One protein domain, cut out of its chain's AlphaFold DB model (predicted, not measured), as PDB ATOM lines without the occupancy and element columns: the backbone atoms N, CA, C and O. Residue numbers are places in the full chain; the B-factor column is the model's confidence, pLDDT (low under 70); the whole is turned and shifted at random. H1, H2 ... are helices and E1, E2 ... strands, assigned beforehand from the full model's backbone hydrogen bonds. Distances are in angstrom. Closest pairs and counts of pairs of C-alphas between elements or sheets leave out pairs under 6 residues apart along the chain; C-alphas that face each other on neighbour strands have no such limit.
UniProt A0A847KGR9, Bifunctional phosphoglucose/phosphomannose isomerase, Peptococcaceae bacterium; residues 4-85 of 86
ATOM      1  N   VAL A   4     180.477 169.656 177.324       96.56
ATOM      2  CA  VAL A   4     179.979 168.285 177.524       96.56
ATOM      3  C   VAL A   4     178.481 168.291 177.796       96.56
ATOM      4  O   VAL A   4     178.005 168.979 178.694       96.56
ATOM      5  N   ILE A   5     177.734 167.482 177.047       96.81
ATOM      6  CA  ILE A   5     176.313 167.232 177.304       96.81
ATOM      7  C   ILE A   5     176.180 165.895 178.029       96.81
ATOM      8  O   ILE A   5     176.640 164.868 177.531       96.81
ATOM      9  N   ILE A   6     175.560 165.908 179.206       96.94
ATOM     10  CA  ILE A   6     175.332 164.718 180.027       96.94
ATOM     11  C   ILE A   6     173.839 164.410 179.998       96.94
ATOM     12  O   ILE A   6     173.034 165.170 180.531       96.94
ATOM     13  N   LEU A   7     173.473 163.294 179.375       97.38
ATOM     14  CA  LEU A   7     172.102 162.790 179.364       97.38
ATOM     15  C   LEU A   7     171.879 161.932 180.613       97.38
ATOM     16  O   LEU A   7     172.687 161.043 180.886       97.38
ATOM     17  N   ARG A   8     170.820 162.213 181.376       97.38
ATOM     18  CA  ARG A   8     170.566 161.585 182.680       97.38
ATOM     19  C   ARG A   8     169.165 161.015 182.763       97.38
ATOM     20  O   ARG A   8     168.208 161.685 182.380       97.38
ATOM     21  N   ASP A   9     169.046 159.825 183.341       97.31
ATOM     22  CA  ASP A   9     167.762 159.230 183.694       97.31
ATOM     23  C   ASP A   9     167.645 159.095 185.218       97.31
ATOM     24  O   ASP A   9     168.565 158.655 185.908       97.31
ATOM     25  N   GLY A  10     166.493 159.475 185.773       95.25
ATOM     26  CA  GLY A  10     166.251 159.373 187.218       95.25
ATOM     27  C   GLY A  10     166.216 157.929 187.740       95.25
ATOM     28  O   GLY A  10     166.312 157.713 188.945       95.25
ATOM     29  N   GLN A  11     166.067 156.943 186.853       96.25
ATOM     30  CA  GLN A  11     166.107 155.508 187.139       96.25
ATOM     31  C   GLN A  11     167.447 154.870 186.743       96.25
ATOM     32  O   GLN A  11     167.568 153.643 186.785       96.25
ATOM     33  N   ASP A  12     168.461 155.668 186.386       95.62
ATOM     34  CA  ASP A  12     169.812 155.156 186.173       95.62
ATOM     35  C   ASP A  12     170.288 154.399 187.412       95.62
ATOM     36  O   ASP A  12     170.114 154.849 188.549       95.62
ATOM     37  N   HIS A  13     170.952 153.262 187.193       97.56
ATOM     38  CA  HIS A  13     171.518 152.484 188.286       97.56
ATOM     39  C   HIS A  13     172.435 153.377 189.153       97.56
ATOM     40  O   HIS A  13     173.251 154.118 188.595       97.56
ATOM     41  N   PRO A  14     172.406 153.288 190.498       97.81
ATOM     42  CA  PRO A  14     173.172 154.192 191.367       97.81
ATOM     43  C   PRO A  14     174.674 154.268 191.045       97.81
ATOM     44  O   PRO A  14     175.301 155.319 191.167       97.81
ATOM     45  N   GLN A  15     175.267 153.163 190.575       97.94
ATOM     46  CA  GLN A  15     176.666 153.154 190.119       97.94
ATOM     47  C   GLN A  15     176.905 154.010 188.864       97.94
ATOM     48  O   GLN A  15     177.968 154.612 188.745       97.94
ATOM     49  N   VAL A  16     175.942 154.087 187.941       97.44
ATOM     50  CA  VAL A  16     176.024 154.943 186.746       97.44
ATOM     51  C   VAL A  16     175.978 156.410 187.162       97.44
ATOM     52  O   VAL A  16     176.867 157.170 186.782       97.44
ATOM     53  N   GLN A  17     175.039 156.784 188.037       97.19
ATOM     54  CA  GLN A  17     174.955 158.149 188.570       97.19
ATOM     55  C   GLN A  17     176.253 158.553 189.287       97.19
ATOM     56  O   GLN A  17     176.802 159.626 189.038       97.19
ATOM     57  N   LYS A  18     176.818 157.653 190.104       97.75
ATOM     58  CA  LYS A  18     178.115 157.869 190.763       97.75
ATOM     59  C   LYS A  18     179.257 158.043 189.758       97.75
ATOM     60  O   LYS A  18     180.102 158.916 189.944       97.75
ATOM     61  N   ARG A  19     179.296 157.236 188.691       97.19
ATOM     62  CA  ARG A  19     180.298 157.379 187.622       97.19
ATOM     63  C   ARG A  19     180.185 158.730 186.922       97.19
ATOM     64  O   ARG A  19     181.227 159.315 186.637       97.19
ATOM     65  N   MET A  20     178.973 159.234 186.679       96.69
ATOM     66  CA  MET A  20     178.767 160.560 186.082       96.69
ATOM     67  C   MET A  20     179.360 161.666 186.961       96.69
ATOM     68  O   MET A  20     180.141 162.470 186.459       96.69
ATOM     69  N   GLU A  21     179.091 161.663 188.272       96.94
ATOM     70  CA  GLU A  21     179.667 162.672 189.180       96.94
ATOM     71  C   GLU A  21     181.195 162.591 189.269       96.94
ATOM     72  O   GLU A  21     181.874 163.616 189.207       96.94
ATOM     73  N   ILE A  22     181.757 161.378 189.353       97.56
ATOM     74  CA  ILE A  22     183.217 161.194 189.348       97.56
ATOM     75  C   ILE A  22     183.808 161.726 188.039       97.56
ATOM     76  O   ILE A  22     184.787 162.467 188.062       97.56
ATOM     77  N   THR A  23     183.197 161.392 186.901       95.94
ATOM     78  CA  THR A  23     183.672 161.818 185.577       95.94
ATOM     79  C   THR A  23     183.641 163.336 185.448       95.94
ATOM     80  O   THR A  23     184.634 163.914 185.017       95.94
ATOM     81  N   LYS A  24     182.562 163.992 185.897       95.75
ATOM     82  CA  LYS A  24     182.480 165.460 185.968       95.75
ATOM     83  C   LYS A  24     183.644 166.041 186.763       95.75
ATOM     84  O   LYS A  24     184.298 166.962 186.291       95.75
ATOM     85  N   GLY A  25     183.942 165.471 187.931       95.75
ATOM     86  CA  GLY A  25     185.068 165.899 188.762       95.75
ATOM     87  C   GLY A  25     186.432 165.752 188.078       95.75
ATOM     88  O   GLY A  25     187.285 166.614 188.259       95.75
ATOM     89  N   VAL A  26     186.621 164.701 187.274       95.94
ATOM     90  CA  VAL A  26     187.865 164.445 186.526       95.94
ATOM     91  C   VAL A  26     188.046 165.424 185.365       95.94
ATOM     92  O   VAL A  26     189.164 165.859 185.109       95.94
ATOM     93  N   ILE A  27     186.969 165.771 184.654       94.38
ATOM     94  CA  ILE A  27     187.063 166.570 183.422       94.38
ATOM     95  C   ILE A  27     186.822 168.071 183.627       94.38
ATOM     96  O   ILE A  27     187.029 168.840 182.691       94.38
ATOM     97  N   LYS A  28     186.391 168.508 184.818       94.19
ATOM     98  CA  LYS A  28     185.967 169.898 185.083       94.19
ATOM     99  C   LYS A  28     186.996 170.964 184.686       94.19
ATOM    100  O   LYS A  28     186.597 172.031 184.246       94.19
ATOM    101  N   ASP A  29     188.292 170.672 184.828       94.38
ATOM    102  CA  ASP A  29     189.369 171.647 184.606       94.38
ATOM    103  C   ASP A  29     189.843 171.673 183.137       94.38
ATOM    104  O   ASP A  29     190.647 172.523 182.759       94.38
ATOM    105  N   VAL A  30     189.359 170.745 182.299       94.81
ATOM    106  CA  VAL A  30     189.744 170.632 180.876       94.81
ATOM    107  C   VAL A  30     188.612 170.974 179.903       94.81
ATOM    108  O   VAL A  30     188.873 171.218 178.723       94.81
ATOM    109  N   VAL A  31     187.360 170.991 180.368       96.31
ATOM    110  CA  VAL A  31     186.183 171.336 179.555       96.31
ATOM    111  C   VAL A  31     185.765 172.786 179.788       96.31
ATOM    112  O   VAL A  31     186.019 173.353 180.843       96.31
ATOM    113  N   ASP A  32     185.109 173.393 178.800       96.00
ATOM    114  CA  ASP A  32     184.588 174.768 178.916       96.00
ATOM    115  C   ASP A  32     183.352 174.833 179.828       96.00
ATOM    116  O   ASP A  32     183.053 175.861 180.429       96.00
ATOM    117  N   GLY A  33     182.642 173.712 179.940       95.38
ATOM    118  CA  GLY A  33     181.453 173.572 180.759       95.38
ATOM    119  C   GLY A  33     180.754 172.238 180.536       95.38
ATOM    120  O   GLY A  33     181.152 171.417 179.698       95.38
ATOM    121  N   TYR A  34     179.693 172.030 181.311       95.88
ATOM    122  CA  TYR A  34     178.784 170.904 181.164       95.88
ATOM    123  C   TYR A  34     177.329 171.367 181.235       95.88
ATOM    124  O   TYR A  34     176.992 172.277 181.992       95.88
ATOM    125  N   THR A  35     176.468 170.704 180.469       96.38
ATOM    126  CA  THR A  35     175.010 170.837 180.562       96.38
ATOM    127  C   THR A  35     174.414 169.467 180.830       96.38
ATOM    128  O   THR A  35     174.749 168.496 180.154       96.38
ATOM    129  N   GLU A  36     173.518 169.391 181.807       96.88
ATOM    130  CA  GLU A  36     172.796 168.164 182.129       96.88
ATOM    131  C   GLU A  36     171.385 168.223 181.550       96.88
ATOM    132  O   GLU A  36     170.646 169.177 181.795       96.88
ATOM    133  N   VAL A  37     171.015 167.194 180.794       98.00
ATOM    134  CA  VAL A  37     169.670 167.012 180.250       98.00
ATOM    135  C   VAL A  37     169.057 165.812 180.949       98.00
ATOM    136  O   VAL A  37     169.549 164.691 180.826       98.00
ATOM    137  N   TRP A  38     167.988 166.058 181.697       98.06
ATOM    138  CA  TRP A  38     167.271 165.024 182.427       98.06
ATOM    139  C   TRP A  38     166.107 164.499 181.597       98.06
ATOM    140  O   TRP A  38     165.351 165.271 181.012       98.06
ATOM    141  N   SER A  39     165.959 163.178 181.565       98.00
ATOM    142  CA  SER A  39     164.844 162.513 180.903       98.00
ATOM    143  C   SER A  39     163.508 162.900 181.538       98.00
ATOM    144  O   SER A  39     163.419 163.022 182.762       98.00
ATOM    145  N   SER A  40     162.447 162.951 180.739       97.69
ATOM    146  CA  SER A  40     161.072 163.171 181.192       97.69
ATOM    147  C   SER A  40     160.134 162.079 180.679       97.69
ATOM    148  O   SER A  40     160.270 161.640 179.538       97.69
ATOM    149  N   GLY A  41     159.148 161.683 181.485       96.88
ATOM    150  CA  GLY A  41     158.110 160.726 181.098       96.88
ATOM    151  C   GLY A  41     157.917 159.597 182.110       96.88
ATOM    152  O   GLY A  41     158.797 159.299 182.920       96.88
ATOM    153  N   ASP A  42     156.752 158.959 182.048       96.62
ATOM    154  CA  ASP A  42     156.298 158.023 183.083       96.62
ATOM    155  C   ASP A  42     156.886 156.614 182.925       96.62
ATOM    156  O   ASP A  42     157.038 155.872 183.893       96.62
ATOM    157  N   ASN A  43     157.252 156.230 181.701       97.06
ATOM    158  CA  ASN A  43     157.786 154.903 181.392       97.06
ATOM    159  C   ASN A  43     159.163 154.975 180.719       97.06
ATOM    160  O   ASN A  43     159.568 156.013 180.192       97.06
ATOM    161  N   ALA A  44     159.879 153.848 180.720       97.00
ATOM    162  CA  ALA A  44     161.247 153.765 180.204       97.00
ATOM    163  C   ALA A  44     161.369 154.243 178.749       97.00
ATOM    164  O   ALA A  44     162.316 154.947 178.407       97.00
ATOM    165  N   LEU A  45     160.384 153.916 177.908       98.00
ATOM    166  CA  LEU A  45     160.391 154.305 176.503       98.00
ATOM    167  C   LEU A  45     160.213 155.819 176.346       98.00
ATOM    168  O   LEU A  45     160.974 156.452 175.622       98.00
ATOM    169  N   SER A  46     159.266 156.417 177.075       97.94
ATOM    170  CA  SER A  46     159.037 157.866 177.049       97.94
ATOM    171  C   SER A  46     160.258 158.661 177.524       97.94
ATOM    172  O   SER A  46     160.636 159.637 176.877       97.94
ATOM    173  N   ARG A  47     160.941 158.194 178.577       98.25
ATOM    174  CA  ARG A  47     162.169 158.819 179.083       98.25
ATOM    175  C   ARG A  47     163.311 158.734 178.079       98.25
ATOM    176  O   ARG A  47     163.943 159.753 177.801       98.25
ATOM    177  N   LEU A  48     163.511 157.569 177.463       97.81
ATOM    178  CA  LEU A  48     164.494 157.395 176.395       97.81
ATOM    179  C   LEU A  48     164.225 158.354 175.226       97.81
ATOM    180  O   LEU A  48     165.117 159.100 174.823       97.81
ATOM    181  N   PHE A  49     162.993 158.380 174.714       98.19
ATOM    182  CA  PHE A  49     162.637 159.254 173.595       98.19
ATOM    183  C   PHE A  49     162.731 160.739 173.946       98.19
ATOM    184  O   PHE A  49     163.115 161.522 173.085       98.19
ATOM    185  N   SER A  50     162.461 161.143 175.191       98.25
ATOM    186  CA  SER A  50     162.638 162.544 175.604       98.25
ATOM    187  C   SER A  50     164.082 163.031 175.425       98.25
ATOM    188  O   SER A  50     164.309 164.146 174.950       98.25
ATOM    189  N   LEU A  51     165.065 162.174 175.726       98.12
ATOM    190  CA  LEU A  51     166.484 162.478 175.546       98.12
ATOM    191  C   LEU A  51     166.882 162.446 174.065       98.12
ATOM    192  O   LEU A  51     167.574 163.357 173.610       98.12
ATOM    193  N   ILE A  52     166.408 161.445 173.308       97.94
ATOM    194  CA  ILE A  52     166.659 161.329 171.859       97.94
ATOM    195  C   ILE A  52     166.132 162.566 171.131       97.94
ATOM    196  O   ILE A  52     166.899 163.245 170.456       97.94
ATOM    197  N   TYR A  53     164.858 162.915 171.329       97.50
ATOM    198  CA  TYR A  53     164.255 164.063 170.655       97.50
ATOM    199  C   TYR A  53     164.949 165.372 171.013       97.50
ATOM    200  O   TYR A  53     165.132 166.219 170.143       97.50
ATOM    201  N   THR A  54     165.385 165.535 172.264       97.81
ATOM    202  CA  THR A  54     166.164 166.716 172.653       97.81
ATOM    203  C   THR A  54     167.451 166.822 171.831       97.81
ATOM    204  O   THR A  54     167.764 167.901 171.328       97.81
ATOM    205  N   GLY A  55     168.173 165.713 171.638       96.06
ATOM    206  CA  GLY A  55     169.363 165.661 170.784       96.06
ATOM    207  C   GLY A  55     169.057 165.933 169.308       96.06
ATOM    208  O   GLY A  55     169.720 166.771 168.692       96.06
ATOM    209  N   ASP A  56     168.018 165.297 168.768       95.19
ATOM    210  CA  ASP A  56     167.609 165.446 167.368       95.19
ATOM    211  C   ASP A  56     167.237 166.897 167.052       95.19
ATOM    212  O   ASP A  56     167.798 167.496 166.130       95.19
ATOM    213  N   TYR A  57     166.373 167.518 167.860       95.94
ATOM    214  CA  TYR A  57     166.016 168.925 167.678       95.94
ATOM    215  C   TYR A  57     167.230 169.836 167.840       95.94
ATOM    216  O   TYR A  57     167.421 170.732 167.019       95.94
ATOM    217  N   THR A  58     168.084 169.592 168.840       95.94
ATOM    218  CA  THR A  58     169.320 170.370 169.026       95.94
ATOM    219  C   THR A  58     170.179 170.354 167.764       95.94
ATOM    220  O   THR A  58     170.678 171.403 167.363       95.94
ATOM    221  N   SER A  59     170.313 169.203 167.096       93.31
ATOM    222  CA  SER A  59     171.101 169.095 165.864       93.31
ATOM    223  C   SER A  59     170.522 169.932 164.713       93.31
ATOM    224  O   SER A  59     171.267 170.640 164.033       93.31
ATOM    225  N   VAL A  60     169.195 169.933 164.550       94.06
ATOM    226  CA  VAL A  60     168.495 170.716 163.518       94.06
ATOM    227  C   VAL A  60     168.591 172.214 163.803       94.06
ATOM    228  O   VAL A  60     168.908 172.992 162.903       94.06
ATOM    229  N   TYR A  61     168.375 172.630 165.054       95.62
ATOM    230  CA  TYR A  61     168.522 174.034 165.441       95.62
ATOM    231  C   TYR A  61     169.962 174.516 165.285       95.62
ATOM    232  O   TYR A  61     170.181 175.635 164.829       95.62
ATOM    233  N   LEU A  62     170.951 173.679 165.606       94.88
ATOM    234  CA  LEU A  62     172.355 174.028 165.419       94.88
ATOM    235  C   LEU A  62     172.704 174.202 163.935       94.88
ATOM    236  O   LEU A  62     173.389 175.160 163.584       94.88
ATOM    237  N   ALA A  63     172.196 173.328 163.064       93.88
ATOM    238  CA  ALA A  63     172.352 173.476 161.619       93.88
ATOM    239  C   ALA A  63     171.744 174.799 161.126       93.88
ATOM    240  O   ALA A  63     172.414 175.558 160.426       93.88
ATOM    241  N   ALA A  64     170.532 175.134 161.586       93.94
ATOM    242  CA  ALA A  64     169.880 176.401 161.266       93.94
ATOM    243  C   ALA A  64     170.684 177.621 161.757       93.94
ATOM    244  O   ALA A  64     170.874 178.571 161.000       93.94
ATOM    245  N   LEU A  65     171.210 177.583 162.989       96.62
ATOM    246  CA  LEU A  65     172.055 178.647 163.552       96.62
ATOM    247  C   LEU A  65     173.362 178.838 162.774       96.62
ATOM    248  O   LEU A  65     173.869 179.955 162.688       96.62
ATOM    249  N   TYR A  66     173.905 177.765 162.200       95.44
ATOM    250  CA  TYR A  66     175.104 177.812 161.365       95.44
ATOM    251  C   TYR A  66     174.816 178.055 159.878       95.44
ATOM    252  O   TYR A  66     175.759 178.144 159.093       95.44
ATOM    253  N   GLY A  67     173.547 178.178 159.475       93.69
ATOM    254  CA  GLY A  67     173.167 178.335 158.070       93.69
ATOM    255  C   GLY A  67     173.509 177.116 157.204       93.69
ATOM    256  O   GLY A  67     173.742 177.258 156.005       93.69
ATOM    257  N   ILE A  68     173.577 175.928 157.809       90.31
ATOM    258  CA  ILE A  68     173.847 174.652 157.141       90.31
ATOM    259  C   ILE A  68     172.512 173.940 156.908       90.31
ATOM    260  O   ILE A  68     171.694 173.850 157.820       90.31
ATOM    261  N   ASP A  69     172.302 173.402 155.706       86.31
ATOM    262  CA  ASP A  69     171.167 172.518 155.420       86.31
ATOM    263  C   ASP A  69     171.410 171.128 156.052       86.31
ATOM    264  O   ASP A  69     172.362 170.449 155.654       86.31
ATOM    265  N   PRO A  70     170.591 170.687 157.029       81.25
ATOM    266  CA  PRO A  70     170.743 169.376 157.659       81.25
ATOM    267  C   PRO A  70     170.227 168.208 156.797       81.25
ATOM    268  O   PRO A  70     170.405 167.055 157.186       81.25
ATOM    269  N   GLY A  71     169.566 168.469 155.661       78.69
ATOM    270  CA  GLY A  71     168.910 167.454 154.831       78.69
ATOM    271  C   GLY A  71     169.861 166.516 154.069       78.69
ATOM    272  O   GLY A  71     169.750 165.295 154.221       78.69
ATOM    273  N   PRO A  72     170.786 167.020 153.229       75.38
ATOM    274  CA  PRO A  72     171.608 166.160 152.390       75.38
ATOM    275  C   PRO A  72     172.822 165.611 153.142       75.38
ATOM    276  O   PRO A  72     173.877 166.242 153.242       75.38
ATOM    277  N   VAL A  73     172.714 164.362 153.593       77.81
ATOM    278  CA  VAL A  73     173.856 163.606 154.115       77.81
ATOM    279  C   VAL A  73     174.534 162.875 152.957       77.81
ATOM    280  O   VAL A  73     174.335 161.679 152.757       77.81
ATOM    281  N   LYS A  74     175.370 163.596 152.196       78.44
ATOM    282  CA  LYS A  74     176.053 163.091 150.979       78.44
ATOM    283  C   LYS A  74     176.726 161.721 151.154       78.44
ATOM    284  O   LYS A  74     176.784 160.931 150.220       78.44
ATOM    285  N   VAL A  75     177.229 161.433 152.356       81.94
ATOM    286  CA  VAL A  75     177.849 160.144 152.708       81.94
ATOM    287  C   VAL A  75     176.828 159.001 152.719       81.94
ATOM    288  O   VAL A  75     177.129 157.909 152.245       81.94
ATOM    289  N   ILE A  76     175.616 159.244 153.226       84.19
ATOM    290  CA  ILE A  76     174.528 158.258 153.225       84.19
ATOM    291  C   ILE A  76     174.038 158.025 151.798       84.19
ATOM    292  O   ILE A  76     173.777 156.882 151.431       84.19
ATOM    293  N   ASP A  77     173.942 159.077 150.984       85.75
ATOM    294  CA  ASP A  77     173.542 158.940 149.580       85.75
ATOM    295  C   ASP A  77     174.554 158.106 148.793       85.75
ATOM    296  O   ASP A  77     174.164 157.182 148.082       85.75
ATOM    297  N   TYR A  78     175.850 158.364 148.990       88.56
ATOM    298  CA  TYR A  78     176.917 157.543 148.425       88.56
ATOM    299  C   TYR A  78     176.805 156.079 148.872       88.56
ATOM    300  O   TYR A  78     176.784 155.180 148.037       88.56
ATOM    301  N   LEU A  79     176.646 155.827 150.177       90.00
ATOM    302  CA  LEU A  79     176.488 154.470 150.706       90.00
ATOM    303  C   LEU A  79     175.276 153.747 150.096       90.00
ATOM    304  O   LEU A  79     175.389 152.591 149.694       90.00
ATOM    305  N   LYS A  80     174.121 154.419 149.997       88.94
ATOM    306  CA  LYS A  80     172.909 153.865 149.374       88.94
ATOM    307  C   LYS A  80     173.135 153.523 147.901       88.94
ATOM    308  O   LYS A  80     172.660 152.484 147.454       88.94
ATOM    309  N   GLN A  81     173.854 154.372 147.165       93.38
ATOM    310  CA  GLN A  81     174.198 154.122 145.764       93.38
ATOM    311  C   GLN A  81     175.141 152.926 145.610       93.38
ATOM    312  O   GLN A  81     174.915 152.100 144.733       93.38
ATOM    313  N   GLU A  82     176.168 152.797 146.455       94.06
ATOM    314  CA  GLU A  82     177.087 151.651 146.409       94.06
ATOM    315  C   GLU A  82     176.377 150.328 146.729       94.06
ATOM    316  O   GLU A  82     176.607 149.330 146.052       94.06
ATOM    317  N   LEU A  83     175.455 150.319 147.698       91.31
ATOM    318  CA  LEU A  83     174.679 149.122 148.047       91.31
ATOM    319  C   LEU A  83     173.733 148.649 146.928       91.31
ATOM    320  O   LEU A  83     173.394 147.471 146.893       91.31
ATOM    321  N   GLN A  84     173.309 149.536 146.021       93.69
ATOM    322  CA  GLN A  84     172.451 149.194 144.875       93.69
ATOM    323  C   GLN A  84     173.215 148.620 143.671       93.69
ATOM    324  O   GLN A  84     172.583 148.185 142.713       93.69
ATOM    325  N   LYS A  85     174.554 148.650 143.680       90.56
ATOM    326  CA  LYS A  85     175.395 148.123 142.588       90.56
ATOM    327  C   LYS A  85     175.667 146.612 142.695       90.56
ATOM    328  O   LYS A  85     176.354 146.078 141.824       90.56
TER     329      LYS A  85
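This is residues 4 to 85 of the 86 residues of the protein "Bifunctional phosphoglucose/phosphomannose isomerase" of Peptococcaceae bacterium (UniProt A0A847KGR9). A small two-stranded parallel sheet, E1 beside E2, stands between helix H1 over one face and the first half of the long helix H2 over the other. H2 runs on past the sheet, and after it a short link of 8 residues folds back and leads to a short helix, H3, in an arm, residues 72 to 85, that sticks out from the rest. The printed part has 82 residues, with three named helices and two named strands in the order E1, H1, E2, H2, H3, and its class is mostly helix. The whole is only just loose, close to extended, with a radius of gyration of the C-alphas of 17.5 A and spans of 49 by 34 by 26 A.

The sheet has the order E1, residues 4 to 8, then E2, residues 33 to 38. The two strands are parallel, with 21 degrees between their directions; C-alphas 6 and 36 face each other at 4.8 A. N 6 and O 35 are within hydrogen-bond range at 2.9 A, and so are N 37 and O 6 at 2.9 A. With H1, residues 14 to 27, the strands form a strand-helix-strand unit, two parallel neighbour strands with a helix between them along the chain, and its crossover is right-handed. E1 and H1 are near each other, with 8 pairs of C-alphas within 10 A. H2, residues 44 to 65, comes closest to E1 at the C-alphas of Leu 7 and Leu 51, 6.8 A apart. Its closest C-alphas to E2 are those of Val 37 and Leu 51, 7.3 A apart. H1 and H2 are apart. H3, residues 74 to 83, is apart from E1, E2, H1 and H2. In H1, H2 and H3 every O i to N i+4 pair is within hydrogen-bond range.

E1 begins at C-alpha 4, (179.979, 168.285, 177.524), and is 12.7 A long from first to last C-alpha; E2 is 16.6 A long. H1 is 20.2 A long. H2, the longest helix, measures 31.8 A and begins at C-alpha 44, (161.247, 153.765, 180.204). H3 measures 14.3 A and ends at C-alpha 83, (174.679, 149.122, 148.047).

The C-alphas of Gly 25 and Lys 85, the two farthest apart, are 50.4 A from each other. Without residues 72 to 85, which stand free, the body of 68 residues spans 40 by 36 by 13 A. The printed part has no cut. The links E1 to H1, H1 to E2 and E2 to H2 are tight, and H2 to H3 is a short link of 8 residues. The mean pLDDT of the printed part is 94.2, that of H3 is 88, and no printed residue is under 70.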